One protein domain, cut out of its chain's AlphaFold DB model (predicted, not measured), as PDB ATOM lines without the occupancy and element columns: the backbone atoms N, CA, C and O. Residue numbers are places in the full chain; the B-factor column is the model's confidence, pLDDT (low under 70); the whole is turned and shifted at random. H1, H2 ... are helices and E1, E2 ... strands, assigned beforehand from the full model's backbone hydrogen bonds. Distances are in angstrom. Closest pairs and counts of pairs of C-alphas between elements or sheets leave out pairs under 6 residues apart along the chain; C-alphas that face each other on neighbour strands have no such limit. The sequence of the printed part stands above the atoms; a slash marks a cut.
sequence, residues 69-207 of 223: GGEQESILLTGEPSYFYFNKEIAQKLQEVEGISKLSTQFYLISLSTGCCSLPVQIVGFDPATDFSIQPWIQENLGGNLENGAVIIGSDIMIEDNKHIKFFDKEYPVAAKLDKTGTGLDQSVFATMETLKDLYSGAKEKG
ATOM      1  N   GLY A  69     -55.794 -33.900  49.037       57.91
ATOM      2  CA  GLY A  69     -55.154 -35.053  48.384       57.91
ATOM      3  C   GLY A  69     -55.024 -34.910  46.865       57.91
ATOM      4  O   GLY A  69     -53.939 -35.108  46.330       57.91
ATOM      5  N   GLY A  70     -56.101 -34.497  46.187       60.75
ATOM      6  CA  GLY A  70     -56.079 -34.284  44.733       60.75
ATOM      7  C   GLY A  70     -55.210 -33.097  44.310       60.75
ATOM      8  O   GLY A  70     -54.622 -33.107  43.238       60.75
ATOM      9  N   GLU A  71     -55.065 -32.095  45.175       60.56
ATOM     10  CA  GLU A  71     -54.260 -30.910  44.886       60.56
ATOM     11  C   GLU A  71     -52.751 -31.190  44.949       60.56
ATOM     12  O   GLU A  71     -51.994 -30.657  44.144       60.56
ATOM     13  N   GLN A  72     -52.298 -32.072  45.849       57.41
ATOM     14  CA  GLN A  72     -50.911 -32.551  45.851       57.41
ATOM     15  C   GLN A  72     -50.605 -33.396  44.610       57.41
ATOM     16  O   GLN A  72     -49.518 -33.284  44.046       57.41
ATOM     17  N   GLU A  73     -51.550 -34.235  44.185       58.00
ATOM     18  CA  GLU A  73     -51.408 -35.049  42.978       58.00
ATOM     19  C   GLU A  73     -51.283 -34.161  41.730       58.00
ATOM     20  O   GLU A  73     -50.368 -34.363  40.935       58.00
ATOM     21  N   SER A  74     -52.091 -33.102  41.619       57.31
ATOM     22  CA  SER A  74     -51.947 -32.087  40.566       57.31
ATOM     23  C   SER A  74     -50.609 -31.336  40.633       57.31
ATOM     24  O   SER A  74     -49.936 -31.191  39.615       57.31
ATOM     25  N   ILE A  75     -50.140 -30.923  41.818       59.50
ATOM     26  CA  ILE A  75     -48.820 -30.275  41.948       59.50
ATOM     27  C   ILE A  75     -47.694 -31.187  41.431       59.50
ATOM     28  O   ILE A  75     -46.758 -30.709  40.795       59.50
ATOM     29  N   LEU A  76     -47.760 -32.492  41.707       60.84
ATOM     30  CA  LEU A  76     -46.706 -33.442  41.335       60.84
ATOM     31  C   LEU A  76     -46.795 -33.896  39.871       60.84
ATOM     32  O   LEU A  76     -45.765 -34.024  39.209       60.84
ATOM     33  N   LEU A  77     -48.007 -34.163  39.373       62.09
ATOM     34  CA  LEU A  77     -48.235 -34.742  38.046       62.09
ATOM     35  C   LEU A  77     -48.386 -33.689  36.951       62.09
ATOM     36  O   LEU A  77     -47.861 -33.873  35.855       62.09
ATOM     37  N   THR A  78     -49.114 -32.606  37.225       55.41
ATOM     38  CA  THR A  78     -49.428 -31.569  36.232       55.41
ATOM     39  C   THR A  78     -48.654 -30.274  36.462       55.41
ATOM     40  O   THR A  78     -48.647 -29.419  35.581       55.41
ATOM     41  N   GLY A  79     -47.978 -30.129  37.610       52.75
ATOM     42  CA  GLY A  79     -47.319 -28.879  37.999       52.75
ATOM     43  C   GLY A  79     -48.320 -27.756  38.294       52.75
ATOM     44  O   GLY A  79     -47.944 -26.583  38.327       52.75
ATOM     45  N   GLU A  80     -49.607 -28.088  38.462       56.22
ATOM     46  CA  GLU A  80     -50.646 -27.083  38.646       56.22
ATOM     47  C   GLU A  80     -50.577 -26.438  40.035       56.22
ATOM     48  O   GLU A  80     -50.355 -27.125  41.036       56.22
ATOM     49  N   PRO A  81     -50.809 -25.118  40.133       53.47
ATOM     50  CA  PRO A  81     -50.723 -24.423  41.403       53.47
ATOM     51  C   PRO A  81     -51.776 -24.823  42.426       53.47
ATOM     52  O   PRO A  81     -52.962 -24.601  42.206       53.47
ATOM     53  N   SER A  82     -51.337 -25.277  43.603       56.50
ATOM     54  CA  SER A  82     -52.183 -25.319  44.797       56.50
ATOM     55  C   SER A  82     -51.473 -24.749  46.038       56.50
ATOM     56  O   SER A  82     -50.245 -24.688  46.123       56.50
ATOM     57  N   TYR A  83     -52.284 -24.258  46.978       60.06
ATOM     58  CA  TYR A  83     -51.897 -23.529  48.176       60.06
ATOM     59  C   TYR A  83     -52.328 -24.287  49.436       60.06
ATOM     60  O   TYR A  83     -53.319 -23.933  50.074       60.06
ATOM     61  N   PHE A  84     -51.555 -25.288  49.847       65.62
ATOM     62  CA  PHE A  84     -51.713 -25.910  51.162       65.62
ATOM     63  C   PHE A  84     -50.389 -25.964  51.912       65.62
ATOM     64  O   PHE A  84     -49.327 -26.218  51.348       65.62
ATOM     65  N   TYR A  85     -50.461 -25.709  53.216       68.31
ATOM     66  CA  TYR A  85     -49.290 -25.626  54.078       68.31
ATOM     67  C   TYR A  85     -49.583 -26.248  55.437       68.31
ATOM     68  O   TYR A  85     -50.669 -26.085  55.995       68.31
ATOM     69  N   PHE A  86     -48.580 -26.917  55.995       68.25
ATOM     70  CA  PHE A  86     -48.603 -27.378  57.376       68.25
ATOM     71  C   PHE A  86     -47.936 -26.372  58.315       68.25
ATOM     72  O   PHE A  86     -46.991 -25.672  57.942       68.25
ATOM     73  N   ASN A  87     -48.382 -26.347  59.574       72.88
ATOM     74  CA  ASN A  87     -47.580 -25.758  60.643       72.88
ATOM     75  C   ASN A  87     -46.335 -26.641  60.865       72.88
ATOM     76  O   ASN A  87     -46.436 -27.867  60.887       72.88
ATOM     77  N   LYS A  88     -45.170 -26.019  61.071       71.69
ATOM     78  CA  LYS A  88     -43.893 -26.696  61.349       71.69
ATOM     79  C   LYS A  88     -43.961 -27.659  62.534       71.69
ATOM     80  O   LYS A  88     -43.257 -28.661  62.542       71.69
ATOM     81  N   GLU A  89     -44.832 -27.393  63.502       74.50
ATOM     82  CA  GLU A  89     -45.077 -28.268  64.657       74.50
ATOM     83  C   GLU A  89     -45.548 -29.677  64.256       74.50
ATOM     84  O   GLU A  89     -45.315 -30.645  64.977       74.50
ATOM     85  N   ILE A  90     -46.193 -29.822  63.095       78.81
ATOM     86  CA  ILE A  90     -46.657 -31.124  62.598       78.81
ATOM     87  C   ILE A  90     -45.470 -31.990  62.175       78.81
ATOM     88  O   ILE A  90     -45.486 -33.189  62.431       78.81
ATOM     89  N   ALA A  91     -44.408 -31.396  61.619       77.19
ATOM     90  CA  ALA A  91     -43.193 -32.134  61.286       77.19
ATOM     91  C   ALA A  91     -42.530 -32.729  62.542       77.19
ATOM     92  O   ALA A  91     -42.096 -33.876  62.518       77.19
ATOM     93  N   GLN A  92     -42.529 -31.994  63.660       79.81
ATOM     94  CA  GLN A  92     -42.006 -32.495  64.938       79.81
ATOM     95  C   GLN A  92     -42.830 -33.674  65.462       79.81
ATOM     96  O   GLN A  92     -42.268 -34.698  65.832       79.81
ATOM     97  N   LYS A  93     -44.163 -33.573  65.408       82.19
ATOM     98  CA  LYS A  93     -45.053 -34.676  65.802       82.19
ATOM     99  C   LYS A  93     -44.870 -35.913  64.928       82.19
ATOM    100  O   LYS A  93     -44.917 -37.021  65.441       82.19
ATOM    101  N   LEU A  94     -44.661 -35.732  63.623       81.75
ATOM    102  CA  LEU A  94     -44.409 -36.840  62.699       81.75
ATOM    103  C   LEU A  94     -43.061 -37.512  62.978       81.75
ATOM    104  O   LEU A  94     -42.962 -38.725  62.874       81.75
ATOM    105  N   GLN A  95     -42.039 -36.764  63.392       80.38
ATOM    106  CA  GLN A  95     -40.740 -37.346  63.737       80.38
ATOM    107  C   GLN A  95     -40.810 -38.322  64.928       80.38
ATOM    108  O   GLN A  95     -39.986 -39.228  65.024       80.38
ATOM    109  N   GLU A  96     -41.793 -38.159  65.816       84.94
ATOM    110  CA  GLU A  96     -42.012 -39.023  66.985       84.94
ATOM    111  C   GLU A  96     -42.846 -40.280  66.673       84.94
ATOM    112  O   GLU A  96     -42.990 -41.153  67.530       84.94
ATOM    113  N   VAL A  97     -43.403 -40.399  65.461       85.12
ATOM    114  CA  VAL A  97     -44.228 -41.549  65.071       85.12
ATOM    115  C   VAL A  97     -43.348 -42.764  64.783       85.12
ATOM    116  O   VAL A  97     -42.441 -42.730  63.948       85.12
ATOM    117  N   GLU A  98     -43.657 -43.877  65.447       81.56
ATOM    118  CA  GLU A  98     -42.975 -45.150  65.236       81.56
ATOM    119  C   GLU A  98     -43.159 -45.644  63.788       81.56
ATOM    120  O   GLU A  98     -44.270 -45.682  63.260       81.56
ATOM    121  N   GLY A  99     -42.052 -46.013  63.137       81.50
ATOM    122  CA  GLY A  99     -42.027 -46.472  61.743       81.50
ATOM    123  C   GLY A  99     -41.527 -45.440  60.726       81.50
ATOM    124  O   GLY A  99     -41.222 -45.817  59.596       81.50
ATOM    125  N   ILE A 100     -41.359 -44.167  61.106       83.38
ATOM    126  CA  ILE A 100     -40.780 -43.144  60.219       83.38
ATOM    127  C   ILE A 100     -39.249 -43.169  60.319       83.38
ATOM    128  O   ILE A 100     -38.664 -42.747  61.313       83.38
ATOM    129  N   SER A 101     -38.577 -43.659  59.269       81.38
ATOM    130  CA  SER A 101     -37.105 -43.717  59.228       81.38
ATOM    131  C   SER A 101     -36.450 -42.393  58.823       81.38
ATOM    132  O   SER A 101     -35.347 -42.100  59.283       81.38
ATOM    133  N   LYS A 102     -37.075 -41.632  57.920       81.25
ATOM    134  CA  LYS A 102     -36.586 -40.343  57.414       81.25
ATOM    135  C   LYS A 102     -37.770 -39.413  57.195       81.25
ATOM    136  O   LYS A 102     -38.824 -39.854  56.747       81.25
ATOM    137  N   LEU A 103     -37.571 -38.133  57.477       83.38
ATOM    138  CA  LEU A 103     -38.565 -37.086  57.288       83.38
ATOM    139  C   LEU A 103     -37.888 -35.891  56.617       83.38
ATOM    140  O   LEU A 103     -36.835 -35.452  57.071       83.38
ATOM    141  N   SER A 104     -38.508 -35.372  55.560       83.31
ATOM    142  CA  SER A 104     -38.126 -34.111  54.925       83.31
ATOM    143  C   SER A 104     -39.354 -33.224  54.795       83.31
ATOM    144  O   SER A 104     -40.467 -33.713  54.597       83.31
ATOM    145  N   THR A 105     -39.147 -31.915  54.887       81.75
ATOM    146  CA  THR A 105     -40.178 -30.920  54.598       81.75
ATOM    147  C   THR A 105     -39.832 -30.183  53.317       81.75
ATOM    148  O   THR A 105     -38.735 -29.636  53.200       81.75
ATOM    149  N   GLN A 106     -40.793 -30.101  52.403       78.62
ATOM    150  CA  GLN A 106     -40.684 -29.323  51.173       78.62
ATOM    151  C   GLN A 106     -41.711 -28.194  51.182       78.62
ATOM    152  O   GLN A 106     -42.776 -28.308  51.793       78.62
ATOM    153  N   PHE A 107     -41.376 -27.083  50.534       78.12
ATOM    154  CA  PHE A 107     -42.250 -25.919  50.447       78.12
ATOM    155  C   PHE A 107     -42.451 -25.521  48.995       78.12
ATOM    156  O   PHE A 107     -41.489 -25.214  48.301       78.12
ATOM    157  N   TYR A 108     -43.700 -25.466  48.550       73.88
ATOM    158  CA  TYR A 108     -44.025 -25.103  47.178       73.88
ATOM    159  C   TYR A 108     -44.488 -23.644  47.118       73.88
ATOM    160  O   TYR A 108     -45.454 -23.235  47.769       73.88
ATOM    161  N   LEU A 109     -43.754 -22.846  46.349       70.94
ATOM    162  CA  LEU A 109     -44.112 -21.504  45.908       70.94
ATOM    163  C   LEU A 109     -44.342 -21.542  44.408       70.94
ATOM    164  O   LEU A 109     -43.725 -22.323  43.699       70.94
ATOM    165  N   ILE A 110     -45.202 -20.672  43.905       66.25
ATOM    166  CA  ILE A 110     -45.439 -20.568  42.469       66.25
ATOM    167  C   ILE A 110     -45.260 -19.121  42.091       66.25
ATOM    168  O   ILE A 110     -45.878 -18.225  42.673       66.25
ATOM    169  N   SER A 111     -44.342 -18.901  41.156       64.19
ATOM    170  CA  SER A 111     -44.125 -17.582  40.595       64.19
ATOM    171  C   SER A 111     -45.311 -17.224  39.703       64.19
ATOM    172  O   SER A 111     -45.766 -18.017  38.875       64.19
ATOM    173  N   LEU A 112     -45.846 -16.020  39.897       55.16
ATOM    174  CA  LEU A 112     -46.827 -15.469  38.978       55.16
ATOM    175  C   LEU A 112     -46.099 -15.102  37.686       55.16
ATOM    176  O   LEU A 112     -45.085 -14.404  37.716       55.16
ATOM    177  N   SER A 113     -46.633 -15.571  36.564       51.50
ATOM    178  CA  SER A 113     -46.195 -15.181  35.228       51.50
ATOM    179  C   SER A 113     -46.302 -13.660  35.073       51.50
ATOM    180  O   SER A 113     -47.392 -13.092  34.991       51.50
ATOM    181  N   THR A 114     -45.161 -12.968  35.080       35.69
ATOM    182  CA  THR A 114     -45.084 -11.547  34.728       35.69
ATOM    183  C   THR A 114     -44.815 -11.434  33.231       35.69
ATOM    184  O   THR A 114     -43.698 -11.140  32.812       35.69
ATOM    185  N   GLY A 115     -45.826 -11.728  32.412       36.59
ATOM    186  CA  GLY A 115     -45.784 -11.524  30.964       36.59
ATOM    187  C   GLY A 115     -46.653 -12.512  30.191       36.59
ATOM    188  O   GLY A 115     -46.767 -13.670  30.557       36.59
ATOM    189  N   CYS A 116     -47.227 -12.073  29.069       31.59
ATOM    190  CA  CYS A 116     -48.165 -12.844  28.233       31.59
ATOM    191  C   CYS A 116     -47.574 -14.129  27.590       31.59
ATOM    192  O   CYS A 116     -48.235 -14.761  26.772       31.59
ATOM    193  N   CYS A 117     -46.334 -14.502  27.931       41.50
ATOM    194  CA  CYS A 117     -45.594 -15.629  27.356       41.50
ATOM    195  C   CYS A 117     -44.688 -16.368  28.366       41.50
ATOM    196  O   CYS A 117     -43.928 -17.238  27.947       41.50
ATOM    197  N   SER A 118     -44.710 -16.040  29.666       54.78
ATOM    198  CA  SER A 118     -43.953 -16.801  30.672       54.78
ATOM    199  C   SER A 118     -44.828 -17.898  31.268       54.78
ATOM    200  O   SER A 118     -45.912 -17.633  31.788       54.78
ATOM    201  N   LEU A 119     -44.362 -19.143  31.188       56.16
ATOM    202  CA  LEU A 119     -44.978 -20.253  31.911       56.16
ATOM    203  C   LEU A 119     -44.785 -20.022  33.420       56.16
ATOM    204  O   LEU A 119     -43.706 -19.572  33.821       56.16
ATOM    205  N   PRO A 120     -45.807 -20.272  34.257       63.84
ATOM    206  CA  PRO A 120     -45.660 -20.178  35.703       63.84
ATOM    207  C   PRO A 120     -44.590 -21.174  36.154       63.84
ATOM    208  O   PRO A 120     -44.712 -22.372  35.925       63.84
ATOM    209  N   VAL A 121     -43.523 -20.668  36.768       73.56
ATOM    210  CA  VAL A 121     -42.441 -21.511  37.286       73.56
ATOM    211  C   VAL A 121     -42.770 -21.902  38.720       73.56
ATOM    212  O   VAL A 121     -43.039 -21.028  39.558       73.56
ATOM    213  N   GLN A 122     -42.724 -23.202  39.001       75.88
ATOM    214  CA  GLN A 122     -42.857 -23.747  40.347       75.88
ATOM    215  C   GLN A 122     -41.525 -23.591  41.077       75.88
ATOM    216  O   GLN A 122     -40.478 -23.964  40.573       75.88
ATOM    217  N   ILE A 123     -41.537 -23.015  42.267       81.19
ATOM    218  CA  ILE A 123     -40.365 -22.856  43.118       81.19
ATOM    219  C   ILE A 123     -40.503 -23.842  44.277       81.19
ATOM    220  O   ILE A 123     -41.390 -23.718  45.119       81.19
ATOM    221  N   VAL A 124     -39.613 -24.823  44.324       82.44
ATOM    222  CA  VAL A 124     -39.554 -25.856  45.351       82.44
ATOM    223  C   VAL A 124     -38.453 -25.497  46.339       82.44
ATOM    224  O   VAL A 124     -37.258 -25.546  46.054       82.44
ATOM    225  N   GLY A 125     -38.866 -25.123  47.536       84.62
ATOM    226  CA  GLY A 125     -37.984 -25.024  48.673       84.62
ATOM    227  C   GLY A 125     -37.682 -26.406  49.239       84.62
ATOM    228  O   GLY A 125     -38.611 -27.134  49.591       84.62
ATOM    229  N   PHE A 126     -36.403 -26.712  49.442       84.75
ATOM    230  CA  PHE A 126     -35.959 -27.920  50.138       84.75
ATOM    231  C   PHE A 126     -34.938 -27.601  51.241       84.75
ATOM    232  O   PHE A 126     -34.349 -26.514  51.285       84.75
ATOM    233  N   ASP A 127     -34.745 -28.553  52.153       83.25
ATOM    234  CA  ASP A 127     -33.677 -28.520  53.152       83.25
ATOM    235  C   ASP A 127     -32.550 -29.481  52.732       83.25
ATOM    236  O   ASP A 127     -32.742 -30.696  52.772       83.25
ATOM    237  N   PRO A 128     -31.360 -28.978  52.354       78.25
ATOM    238  CA  PRO A 128     -30.247 -29.819  51.918       78.25
ATOM    239  C   PRO A 128     -29.820 -30.885  52.934       78.25
ATOM    240  O   PRO A 128     -29.242 -31.890  52.524       78.25
ATOM    241  N   ALA A 129     -30.055 -30.675  54.233       79.38
ATOM    242  CA  ALA A 129     -29.628 -31.604  55.275       79.38
ATOM    243  C   ALA A 129     -30.579 -32.797  55.446       79.38
ATOM    244  O   ALA A 129     -30.141 -33.879  55.838       79.38
ATOM    245  N   THR A 130     -31.871 -32.606  55.174       80.06
ATOM    246  CA  THR A 130     -32.920 -33.597  55.460       80.06
ATOM    247  C   THR A 130     -33.597 -34.136  54.202       80.06
ATOM    248  O   THR A 130     -34.127 -35.250  54.223       80.06
ATOM    249  N   ASP A 131     -33.531 -33.409  53.083       78.19
ATOM    250  CA  ASP A 131     -34.213 -33.777  51.849       78.19
ATOM    251  C   ASP A 131     -33.487 -34.874  51.079       78.19
ATOM    252  O   ASP A 131     -32.570 -34.634  50.299       78.19
ATOM    253  N   PHE A 132     -33.944 -36.105  51.277       78.25
ATOM    254  CA  PHE A 132     -33.439 -37.278  50.575       78.25
ATOM    255  C   PHE A 132     -34.048 -37.474  49.179       78.25
ATOM    256  O   PHE A 132     -33.556 -38.320  48.441       78.25
ATOM    257  N   SER A 133     -35.103 -36.737  48.817       77.75
ATOM    258  CA  SER A 133     -35.806 -36.912  47.539       77.75
ATOM    259  C   SER A 133     -35.175 -36.083  46.425       77.75
ATOM    260  O   SER A 133     -35.056 -36.557  45.300       77.75
ATOM    261  N   ILE A 134     -34.739 -34.858  46.731       76.56
ATOM    262  CA  ILE A 134     -34.181 -33.919  45.746       76.56
ATOM    263  C   ILE A 134     -32.644 -33.985  45.731       76.56
ATOM    264  O   ILE A 134     -32.036 -33.867  44.669       76.56
ATOM    265  N   GLN A 135     -31.999 -34.248  46.875       77.00
ATOM    266  CA  GLN A 135     -30.532 -34.319  46.978       77.00
ATOM    267  C   GLN A 135     -29.843 -35.231  45.951       77.00
ATOM    268  O   GLN A 135     -28.843 -34.790  45.384       77.00
ATOM    269  N   PRO A 136     -30.328 -36.457  45.655       76.31
ATOM    270  CA  PRO A 136     -29.666 -37.322  44.676       76.31
ATOM    271  C   PRO A 136     -29.525 -36.660  43.300       76.31
ATOM    272  O   PRO A 136     -28.470 -36.740  42.674       76.31
ATOM    273  N   TRP A 137     -30.557 -35.930  42.874       74.56
ATOM    274  CA  TRP A 137     -30.588 -35.200  41.606       74.56
ATOM    275  C   TRP A 137     -29.626 -34.011  41.594       74.56
ATOM    276  O   TRP A 137     -28.989 -33.725  40.580       74.56
ATOM    277  N   ILE A 138     -29.495 -33.336  42.738       72.81
ATOM    278  CA  ILE A 138     -28.562 -32.221  42.918       72.81
ATOM    279  C   ILE A 138     -27.120 -32.725  42.879       72.81
ATOM    280  O   ILE A 138     -26.295 -32.148  42.177       72.81
ATOM    281  N   GLN A 139     -26.806 -33.803  43.598       73.06
ATOM    282  CA  GLN A 139     -25.445 -34.336  43.680       73.06
ATOM    283  C   GLN A 139     -24.928 -34.831  42.329       73.06
ATOM    284  O   GLN A 139     -23.761 -34.600  42.016       73.06
ATOM    285  N   GLU A 140     -25.784 -35.458  41.518       71.81
ATOM    286  CA  GLU A 140     -25.424 -35.928  40.176       71.81
ATOM    287  C   GLU A 140     -25.031 -34.769  39.242       71.81
ATOM    288  O   GLU A 140     -24.072 -34.889  38.484       71.81
ATOM    289  N   ASN A 141     -25.715 -33.625  39.350       71.62
ATOM    290  CA  ASN A 141     -25.524 -32.485  38.448       71.62
ATOM    291  C   ASN A 141     -24.510 -31.447  38.953       71.62
ATOM    292  O   ASN A 141     -23.818 -30.813  38.161       71.62
ATOM    293  N   LEU A 142     -24.435 -31.242  40.269       71.19
ATOM    294  CA  LEU A 142     -23.681 -30.152  40.895       71.19
ATOM    295  C   LEU A 142     -22.366 -30.649  41.519       71.19
ATOM    296  O   LEU A 142     -21.441 -29.864  41.709       71.19
ATOM    297  N   GLY A 143     -22.258 -31.949  41.830       61.69
ATOM    298  CA  GLY A 143     -21.055 -32.558  42.412       61.69
ATOM    299  C   GLY A 143     -20.684 -32.045  43.813       61.69
ATOM    300  O   GLY A 143     -19.588 -32.332  44.293       61.69
ATOM    301  N   GLY A 144     -21.563 -31.278  44.471       65.69
ATOM    302  CA  GLY A 144     -21.289 -30.605  45.742       65.69
ATOM    303  C   GLY A 144     -22.514 -29.913  46.351       65.69
ATOM    304  O   GLY A 144     -23.647 -30.157  45.941       65.69
ATOM    305  N   ASN A 145     -22.278 -29.062  47.356       67.88
ATOM    306  CA  ASN A 145     -23.335 -28.308  48.036       67.88
ATOM    307  C   ASN A 145     -23.733 -27.052  47.250       67.88
ATOM    308  O   ASN A 145     -22.886 -26.373  46.673       67.88
ATOM    309  N   LEU A 146     -25.024 -26.722  47.294       73.38
ATOM    310  CA  LEU A 146     -25.574 -25.490  46.736       73.38
ATOM    311  C   LEU A 146     -25.108 -24.281  47.566       73.38
ATOM    312  O   LEU A 146     -25.301 -24.262  48.783       73.38
ATOM    313  N   GLU A 147     -24.500 -23.284  46.919       76.44
ATOM    314  CA  GLU A 147     -24.131 -22.029  47.581       76.44
ATOM    315  C   GLU A 147     -25.376 -21.266  48.053       76.44
ATOM    316  O   GLU A 147     -26.429 -21.280  47.409       76.44
ATOM    317  N   ASN A 148     -25.256 -20.562  49.179       74.25
ATOM    318  CA  ASN A 148     -26.354 -19.759  49.708       74.25
ATOM    319  C   ASN A 148     -26.757 -18.661  48.713       74.25
ATOM    320  O   ASN A 148     -25.931 -17.856  48.291       74.25
ATOM    321  N   GLY A 149     -28.046 -18.614  48.366       78.00
ATOM    322  CA  GLY A 149     -28.577 -17.667  47.383       78.00
ATOM    323  C   GLY A 149     -28.550 -18.176  45.943       78.00
ATOM    324  O   GLY A 149     -29.162 -17.540  45.088       78.00
ATOM    325  N   ALA A 150     -27.912 -19.316  45.671       84.75
ATOM    326  CA  ALA A 150     -27.981 -19.960  44.371       84.75
ATOM    327  C   ALA A 150     -29.216 -20.860  44.250       84.75
ATOM    328  O   ALA A 150     -29.764 -21.356  45.237       84.75
ATOM    329  N   VAL A 151     -29.653 -21.072  43.012       86.88
ATOM    330  CA  VAL A 151     -30.807 -21.912  42.684       86.88
ATOM    331  C   VAL A 151     -30.440 -22.970  41.655       86.88
ATOM    332  O   VAL A 151     -29.474 -22.838  40.902       86.88
ATOM    333  N   ILE A 152     -31.230 -24.032  41.620       87.38
ATOM    334  CA  ILE A 152     -31.118 -25.111  40.640       87.38
ATOM    335  C   ILE A 152     -32.373 -25.077  39.784       87.38
ATOM    336  O   ILE A 152     -33.464 -24.859  40.302       87.38
ATOM    337  N   ILE A 153     -32.235 -25.268  38.479       87.44
ATOM    338  CA  ILE A 153     -33.356 -25.156  37.542       87.44
ATOM    339  C   ILE A 153     -33.661 -26.497  36.875       87.44
ATOM    340  O   ILE A 153     -32.753 -27.284  36.609       87.44
ATOM    341  N   GLY A 154     -34.933 -26.744  36.580       84.19
ATOM    342  CA  GLY A 154     -35.380 -27.868  35.765       84.19
ATOM    343  C   GLY A 154     -34.958 -27.748  34.296       84.19
ATOM    344  O   GLY A 154     -34.530 -26.688  33.820       84.19
ATOM    345  N   SER A 155     -35.072 -28.851  33.557       84.12
ATOM    346  CA  SER A 155     -34.604 -28.945  32.169       84.12
ATOM    347  C   SER A 155     -35.328 -28.004  31.200       84.12
ATOM    348  O   SER A 155     -34.724 -27.533  30.232       84.12
ATOM    349  N   ASP A 156     -36.601 -27.706  31.456       79.75
ATOM    350  CA  ASP A 156     -37.456 -26.923  30.560       79.75
ATOM    351  C   ASP A 156     -37.406 -25.418  30.878       79.75
ATOM    352  O   ASP A 156     -37.961 -24.600  30.143       79.75
ATOM    353  N   ILE A 157     -36.667 -25.026  31.923       79.19
ATOM    354  CA  ILE A 157     -36.418 -23.623  32.252       79.19
ATOM    355  C   ILE A 157     -35.332 -23.063  31.333       79.19
ATOM    356  O   ILE A 157     -34.196 -23.556  31.269       79.19
ATOM    357  N   MET A 158     -35.703 -22.004  30.620       74.06
ATOM    358  CA  MET A 158     -34.800 -21.215  29.794       74.06
ATOM    359  C   MET A 158     -34.205 -20.093  30.642       74.06
ATOM    360  O   MET A 158     -34.930 -19.374  31.328       74.06
ATOM    361  N   ILE A 159     -32.885 -19.961  30.594       72.56
ATOM    362  CA  ILE A 159     -32.136 -18.891  31.253       72.56
ATOM    363  C   ILE A 159     -31.455 -18.038  30.193       72.56
ATOM    364  O   ILE A 159     -31.021 -18.556  29.165       72.56
ATOM    365  N   GLU A 160     -31.364 -16.739  30.451       66.50
ATOM    366  CA  GLU A 160     -30.552 -15.839  29.635       66.50
ATOM    367  C   GLU A 160     -29.056 -16.099  29.905       66.50
ATOM    368  O   GLU A 160     -28.680 -16.608  30.969       66.50
ATOM    369  N   ASP A 161     -28.198 -15.764  28.936       61.00
ATOM    370  CA  ASP A 161     -26.782 -16.175  28.836       61.00
ATOM    371  C   ASP A 161     -25.921 -15.915  30.090       61.00
ATOM    372  O   ASP A 161     -24.876 -16.540  30.281       61.00
ATOM    373  N   ASN A 162     -26.370 -15.044  30.993       62.88
ATOM    374  CA  ASN A 162     -25.663 -14.703  32.222       62.88
ATOM    375  C   ASN A 162     -25.747 -15.758  33.338       62.88
ATOM    376  O   ASN A 162     -25.200 -15.504  34.405       62.88
ATOM    377  N   LYS A 163     -26.380 -16.927  33.154       77.81
ATOM    378  CA  LYS A 163     -26.567 -17.946  34.222       77.81
ATOM    379  C   LYS A 163     -27.290 -17.421  35.469       77.81
ATOM    380  O   LYS A 163     -27.086 -17.930  36.570       77.81
ATOM    381  N   HIS A 164     -28.126 -16.403  35.310       80.56
ATOM    382  CA  HIS A 164     -28.951 -15.864  36.384       80.56
ATOM    383  C   HIS A 164     -30.420 -16.012  36.012       80.56
ATOM    384  O   HIS A 164     -30.789 -15.955  34.839       80.56
ATOM    385  N   ILE A 165     -31.258 -16.199  37.026       79.38
ATOM    386  CA  ILE A 165     -32.710 -16.169  36.889       79.38
ATOM    387  C   ILE A 165     -33.269 -15.034  37.741       79.38
ATOM    388  O   ILE A 165     -32.841 -14.818  38.878       79.38
ATOM    389  N   LYS A 166     -34.209 -14.274  37.179       78.19
ATOM    390  CA  LYS A 166     -34.804 -13.119  37.847       78.19
ATOM    391  C   LYS A 166     -36.150 -13.498  38.450       78.19
ATOM    392  O   LYS A 166     -37.069 -13.877  37.732       78.19
ATOM    393  N   PHE A 167     -36.288 -13.312  39.759       77.00
ATOM    394  CA  PHE A 167     -37.561 -13.421  40.465       77.00
ATOM    395  C   PHE A 167     -37.816 -12.141  41.258       77.00
ATOM    396  O   PHE A 167     -36.976 -11.724  42.050       77.00
ATOM    397  N   PHE A 168     -38.983 -11.517  41.065       73.12
ATOM    398  CA  PHE A 168     -39.410 -10.320  41.813       73.12
ATOM    399  C   PHE A 168     -38.387  -9.166  41.804       73.12
ATOM    400  O   PHE A 168     -38.167  -8.506  42.815       73.12
ATOM    401  N   ASP A 169     -37.759  -8.921  40.651       71.50
ATOM    402  CA  ASP A 169     -36.667  -7.955  40.454       71.50
ATOM    403  C   ASP A 169     -35.349  -8.242  41.195       71.50
ATOM    404  O   ASP A 169     -34.453  -7.400  41.180       71.50
ATOM    405  N   LYS A 170     -35.186  -9.442  41.757       77.75
ATOM    406  CA  LYS A 170     -33.918  -9.930  42.306       77.75
ATOM    407  C   LYS A 170     -33.355 -11.033  41.411       77.75
ATOM    408  O   LYS A 170     -34.090 -11.909  40.954       77.75
ATOM    409  N   GLU A 171     -32.063 -10.960  41.133       82.38
ATOM    410  CA  GLU A 171     -31.343 -11.964  40.350       82.38
ATOM    411  C   GLU A 171     -30.752 -13.025  41.277       82.38
ATOM    412  O   GLU A 171     -30.207 -12.703  42.334       82.38
ATOM    413  N   TYR A 172     -30.869 -14.286  40.869       84.25
ATOM    414  CA  TYR A 172     -30.333 -15.439  41.580       84.25
ATOM    415  C   TYR A 172     -29.391 -16.210  40.652       84.25
ATOM    416  O   TYR A 172     -29.790 -16.520  39.522       84.25
ATOM    417  N   PRO A 173     -28.161 -16.529  41.087       87.19
ATOM    418  CA  PRO A 173     -27.244 -17.335  40.296       87.19
ATOM    419  C   PRO A 173     -27.757 -18.771  40.172       87.19
ATOM    420  O   PRO A 173     -28.229 -19.373  41.140       87.19
ATOM    421  N   VAL A 174     -27.649 -19.335  38.973       86.69
ATOM    422  CA  VAL A 174     -28.011 -20.726  38.693       86.69
ATOM    423  C   VAL A 174     -26.784 -21.606  38.876       86.69
ATOM    424  O   VAL A 174     -25.817 -21.501  38.121       86.69
ATOM    425  N   ALA A 175     -26.830 -22.488  39.871       85.25
ATOM    426  CA  ALA A 175     -25.720 -23.383  40.179       85.25
ATOM    427  C   ALA A 175     -25.696 -24.623  39.275       85.25
ATOM    428  O   ALA A 175     -24.625 -25.059  38.857       85.25
ATOM    429  N   ALA A 176     -26.866 -25.176  38.946       83.12
ATOM    430  CA  ALA A 176     -26.987 -26.302  38.026       83.12
ATOM    431  C   ALA A 176     -28.347 -26.324  37.324       83.12
ATOM    432  O   ALA A 176     -29.329 -25.742  37.796       83.12
ATOM    433  N   LYS A 177     -28.384 -27.043  36.203       85.00
ATOM    434  CA  LYS A 177     -29.597 -27.397  35.472       85.00
ATOM    435  C   LYS A 177     -29.773 -28.910  35.545       85.00
ATOM    436  O   LYS A 177     -28.823 -29.626  35.252       85.00
ATOM    437  N   LEU A 178     -30.947 -29.366  35.971       82.94
ATOM    438  CA  LEU A 178     -31.264 -30.787  36.096       82.94
ATOM    439  C   LEU A 178     -31.545 -31.419  34.730       82.94
ATOM    440  O   LEU A 178     -32.047 -30.761  33.811       82.94
ATOM    441  N   ASP A 179     -31.259 -32.716  34.638       81.44
ATOM    442  CA  ASP A 179     -31.631 -33.546  33.498       81.44
ATOM    443  C   ASP A 179     -33.147 -33.660  33.343       81.44
ATOM    444  O   ASP A 179     -33.909 -33.605  34.309       81.44
ATOM    445  N   LYS A 180     -33.580 -33.871  32.099       80.88
ATOM    446  CA  LYS A 180     -34.994 -34.001  31.759       80.88
ATOM    447  C   LYS A 180     -35.610 -35.255  32.381       80.88
ATOM    448  O   LYS A 180     -35.114 -36.364  32.175       80.88
ATOM    449  N   THR A 181     -36.727 -35.080  33.078       72.88
ATOM    450  CA  THR A 181     -37.449 -36.142  33.795       72.88
ATOM    451  C   THR A 181     -38.812 -36.472  33.193       72.88
ATOM    452  O   THR A 181     -39.327 -37.562  33.427       72.88
ATOM    453  N   GLY A 182     -39.393 -35.567  32.402       70.81
ATOM    454  CA  GLY A 182     -40.757 -35.677  31.886       70.81
ATOM    455  C   GLY A 182     -41.841 -35.426  32.939       70.81
ATOM    456  O   GLY A 182     -42.981 -35.827  32.725       70.81
ATOM    457  N   THR A 183     -41.493 -34.806  34.070       72.75
ATOM    458  CA  THR A 183     -42.404 -34.507  35.191       72.75
ATOM    459  C   THR A 183     -42.449 -33.001  35.473       72.75
ATOM    460  O   THR A 183     -41.669 -32.243  34.894       72.75
ATOM    461  N   GLY A 184     -43.297 -32.550  36.409       67.94
ATOM    462  CA  GLY A 184     -43.341 -31.143  36.845       67.94
ATOM    463  C   GLY A 184     -42.000 -30.591  37.367       67.94
ATOM    464  O   GLY A 184     -41.786 -29.377  37.390       67.94
ATOM    465  N   LEU A 185     -41.043 -31.468  37.703       76.69
ATOM    466  CA  LEU A 185     -39.677 -31.084  38.078       76.69
ATOM    467  C   LEU A 185     -38.936 -30.360  36.942       76.69
ATOM    468  O   LEU A 185     -38.100 -29.498  37.208       76.69
ATOM    469  N   ASP A 186     -39.271 -30.653  35.681       78.81
ATOM    470  CA  ASP A 186     -38.636 -30.026  34.516       78.81
ATOM    471  C   ASP A 186     -38.962 -28.526  34.428       78.81
ATOM    472  O   ASP A 186     -38.165 -27.747  33.902       78.81
ATOM    473  N   GLN A 187     -40.099 -28.113  34.997       78.69
ATOM    474  CA  GLN A 187     -40.586 -26.732  35.057       78.69
ATOM    475  C   GLN A 187     -40.406 -26.098  36.450       78.69
ATOM    476  O   GLN A 187     -41.008 -25.064  36.754       78.69
ATOM    477  N   SER A 188     -39.564 -26.703  37.295       81.12
ATOM    478  CA  SER A 188     -39.356 -26.292  38.684       81.12
ATOM    479  C   SER A 188     -37.993 -25.638  38.935       81.12
ATOM    480  O   SER A 188     -36.985 -25.984  38.321       81.12
ATOM    481  N   VAL A 189     -37.943 -24.706  39.885       86.81
ATOM    482  CA  VAL A 189     -36.723 -24.115  40.449       86.81
ATOM    483  C   VAL A 189     -36.575 -24.559  41.885       86.81
ATOM    484  O   VAL A 189     -37.465 -24.346  42.697       86.81
ATOM    485  N   PHE A 190     -35.425 -25.122  42.219       86.81
ATOM    486  CA  PHE A 190     -35.109 -25.592  43.554       86.81
ATOM    487  C   PHE A 190     -34.233 -24.573  44.271       86.81
ATOM    488  O   PHE A 190     -33.209 -24.129  43.749       86.81
ATOM    489  N   ALA A 191     -34.639 -24.213  45.481       88.00
ATOM    490  CA  ALA A 191     -33.933 -23.262  46.326       88.00
ATOM    491  C   ALA A 191     -33.859 -23.784  47.761       88.00
ATOM    492  O   ALA A 191     -34.734 -24.523  48.219       88.00
ATOM    493  N   THR A 192     -32.833 -23.374  48.504       87.12
ATOM    494  CA  THR A 192     -32.774 -23.676  49.938       87.12
ATOM    495  C   THR A 192     -33.870 -22.915  50.684       87.12
ATOM    496  O   THR A 192     -34.312 -21.846  50.255       87.12
ATOM    497  N   MET A 193     -34.286 -23.421  51.849       82.19
ATOM    498  CA  MET A 193     -35.223 -22.715  52.739       82.19
ATOM    499  C   MET A 193     -34.806 -21.270  53.064       82.19
ATOM    500  O   MET A 193     -35.665 -20.425  53.311       82.19
ATOM    501  N   GLU A 194     -33.506 -20.979  53.105       84.69
ATOM    502  CA  GLU A 194     -32.981 -19.632  53.336       84.69
ATOM    503  C   GLU A 194     -33.225 -18.730  52.121       84.69
ATOM    504  O   GLU A 194     -33.881 -17.696  52.243       84.69
ATOM    505  N   THR A 195     -32.817 -19.175  50.930       84.81
ATOM    506  CA  THR A 195     -33.050 -18.460  49.666       84.81
ATOM    507  C   THR A 195     -34.540 -18.278  49.376       84.81
ATOM    508  O   THR A 195     -34.960 -17.251  48.845       84.81
ATOM    509  N   LEU A 196     -35.371 -19.232  49.793       82.62
ATOM    510  CA  LEU A 196     -36.820 -19.148  49.667       82.62
ATOM    511  C   LEU A 196     -37.427 -18.025  50.524       82.62
ATOM    512  O   LEU A 196     -38.343 -17.341  50.072       82.62
ATOM    513  N   LYS A 197     -36.921 -17.804  51.747       82.25
ATOM    514  CA  LYS A 197     -37.359 -16.685  52.608       82.25
ATOM    515  C   LYS A 197     -36.981 -15.336  52.007       82.25
ATOM    516  O   LYS A 197     -37.768 -14.392  52.085       82.25
ATOM    517  N   ASP A 198     -35.803 -15.259  51.403       83.38
ATOM    518  CA  ASP A 198     -35.338 -14.083  50.673       83.38
ATOM    519  C   ASP A 198     -36.243 -13.774  49.478       83.38
ATOM    520  O   ASP A 198     -36.705 -12.643  49.313       83.38
ATOM    521  N   LEU A 199     -36.552 -14.797  48.681       79.19
ATOM    522  CA  LEU A 199     -37.451 -14.701  47.537       79.19
ATOM    523  C   LEU A 199     -38.860 -14.288  47.968       79.19
ATOM    524  O   LEU A 199     -39.465 -13.402  47.363       79.19
ATOM    525  N   TYR A 200     -39.351 -14.861  49.066       76.81
ATOM    526  CA  TYR A 200     -40.626 -14.484  49.662       76.81
ATOM    527  C   TYR A 200     -40.649 -13.027  50.151       76.81
ATOM    528  O   TYR A 200     -41.643 -12.322  49.972       76.81
ATOM    529  N   SER A 201     -39.551 -12.553  50.740       78.94
ATOM    530  CA  SER A 201     -39.430 -11.164  51.194       78.94
ATOM    531  C   SER A 201     -39.463 -10.191  50.012       78.94
ATOM    532  O   SER A 201     -40.225  -9.225  50.051       78.94
ATOM    533  N   GLY A 202     -38.757 -10.504  48.919       75.12
ATOM    534  CA  GLY A 202     -38.815  -9.727  47.675       75.12
ATOM    535  C   GLY A 202     -40.212  -9.714  47.039       75.12
ATOM    536  O   GLY A 202     -40.691  -8.670  46.594       75.12
ATOM    537  N   ALA A 203     -40.926 -10.843  47.073       71.44
ATOM    538  CA  ALA A 203     -42.319 -10.903  46.629       71.44
ATOM    539  C   ALA A 203     -43.225  -9.976  47.463       71.44
ATOM    540  O   ALA A 203     -44.028  -9.219  46.911       71.44
ATOM    541  N   LYS A 204     -43.055  -9.974  48.791       71.50
ATOM    542  CA  LYS A 204     -43.819  -9.120  49.714       71.50
ATOM    543  C   LYS A 204     -43.561  -7.629  49.482       71.50
ATOM    544  O   LYS A 204     -44.510  -6.848  49.515       71.50
ATOM    545  N   GLU A 205     -42.316  -7.233  49.221       73.19
ATOM    546  CA  GLU A 205     -41.950  -5.847  48.881       73.19
ATOM    547  C   GLU A 205     -42.625  -5.364  47.593       73.19
ATOM    548  O   GLU A 205     -43.025  -4.205  47.491       73.19
ATOM    549  N   LYS A 206     -42.838  -6.270  46.636       66.88
ATOM    550  CA  LYS A 206     -43.571  -6.007  45.389       66.88
ATOM    551  C   LYS A 206     -45.096  -6.065  45.546       66.88
ATOM    552  O   LYS A 206     -45.816  -5.939  44.560       66.88
ATOM    553  N   GLY A 207     -45.600  -6.226  46.772       57.72
ATOM    554  CA  GLY A 207     -47.030  -6.255  47.079       57.72
ATOM    555  C   GLY A 207     -47.688  -7.628  46.919       57.72
ATOM    556  O   GLY A 207     -48.909  -7.735  47.054       57.72
TER     557      GLY A 207
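This is residues 69 to 207 of the 223 residues of the protein "ABC transporter permease protein" of Hungateiclostridium straminisolvens JCM 21531 (UniProt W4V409). A six-stranded sheet, strongly twisted and curled like part of a barrel, makes the core, with the long helix H5 packed on one face and H3 packed on E5. H1 and H2 are off the sheet; beyond H2 the free residues 96 to 101 stick out, and the turn of the E1 and E2 hairpin reaches the far end of the longest axis. The printed part has 139 residues, with five named helices and six named strands in the order H1 H2 E1 E2 H3 E3 E4 E5 H4 E6 H5. The mixed sheet runs E1 E2 E6 E3 E5 E4, and the class is mixed, helices and strands. The whole is compact, with a radius of gyration of the C-alphas of 15.3 A and spans of 49 by 35 by 30 A.

Find C-alpha 69 at (-55.154, -35.053, 48.384); from there H1 runs to residue 77, over 12.4 A. Next come H2, residues 88 to 95, and the strands E1, residues 107 to 110, and E2, residues 122 to 126. H3, residues 135 to 142, comes before E3, residues 151 to 153, and E4, residues 164 to 167. E5 begins at C-alpha 170, (-33.918, -9.930, 42.306), and runs 19.2 A to residue 177, bending by 50 degrees at residue 174. H4, residues 184 to 187, and E6, residues 188 to 192, lead to H5, residues 193 to 205, 18.6 A long, ending at (-41.950, -5.847, 48.881).

Start at edge strand E1, antiparallel to E2, with N 109 and O 123 2.8 A apart. E2 is parallel to E6, with N 124 and O 189 at 2.7 A. E6 is antiparallel to E3, with N 190 and O 152 at 2.8 A. E5 pairs staggered: parallel with E3, N 175 to O 151 at 2.9 A, and antiparallel with edge strand E4 in a hairpin, N 172 to O 165 at 2.9 A. H5 is on one face of the sheet, making two layers, one of helix and one of strands, at a height over the sheet of 7.4 A; its closest C-alphas with E2 are Gly 125 and Met 193, 5.4 A apart. H3 is on the sheet, and its closest C-alphas with E5 are Leu 142 and Ala 176, 5.8 A apart. H4 only grazes the sheet with residues 184 to 187. H1 and H4 only just touch, with 3 pairs of C-alphas within 8 A, the closest those of Leu 76 and Gly 184, 6.1 A apart. H1 and H2 are apart, and neither is on the sheet. Every O i to N i+4 pair is within hydrogen-bond range in H1, H3 and H5; H2 has 3 of 4, and H4 is too short for such a pair.

The C-alphas farthest apart are those of Glu 98 and Cys 116, at 49.4 A. The printed part has no cut; the links H2 to E1 and E1 to E2 are long. Mean pLDDT of the printed part is 73.5; look for values under 70 at, among others, residues 69 to 86 and 110 to 120.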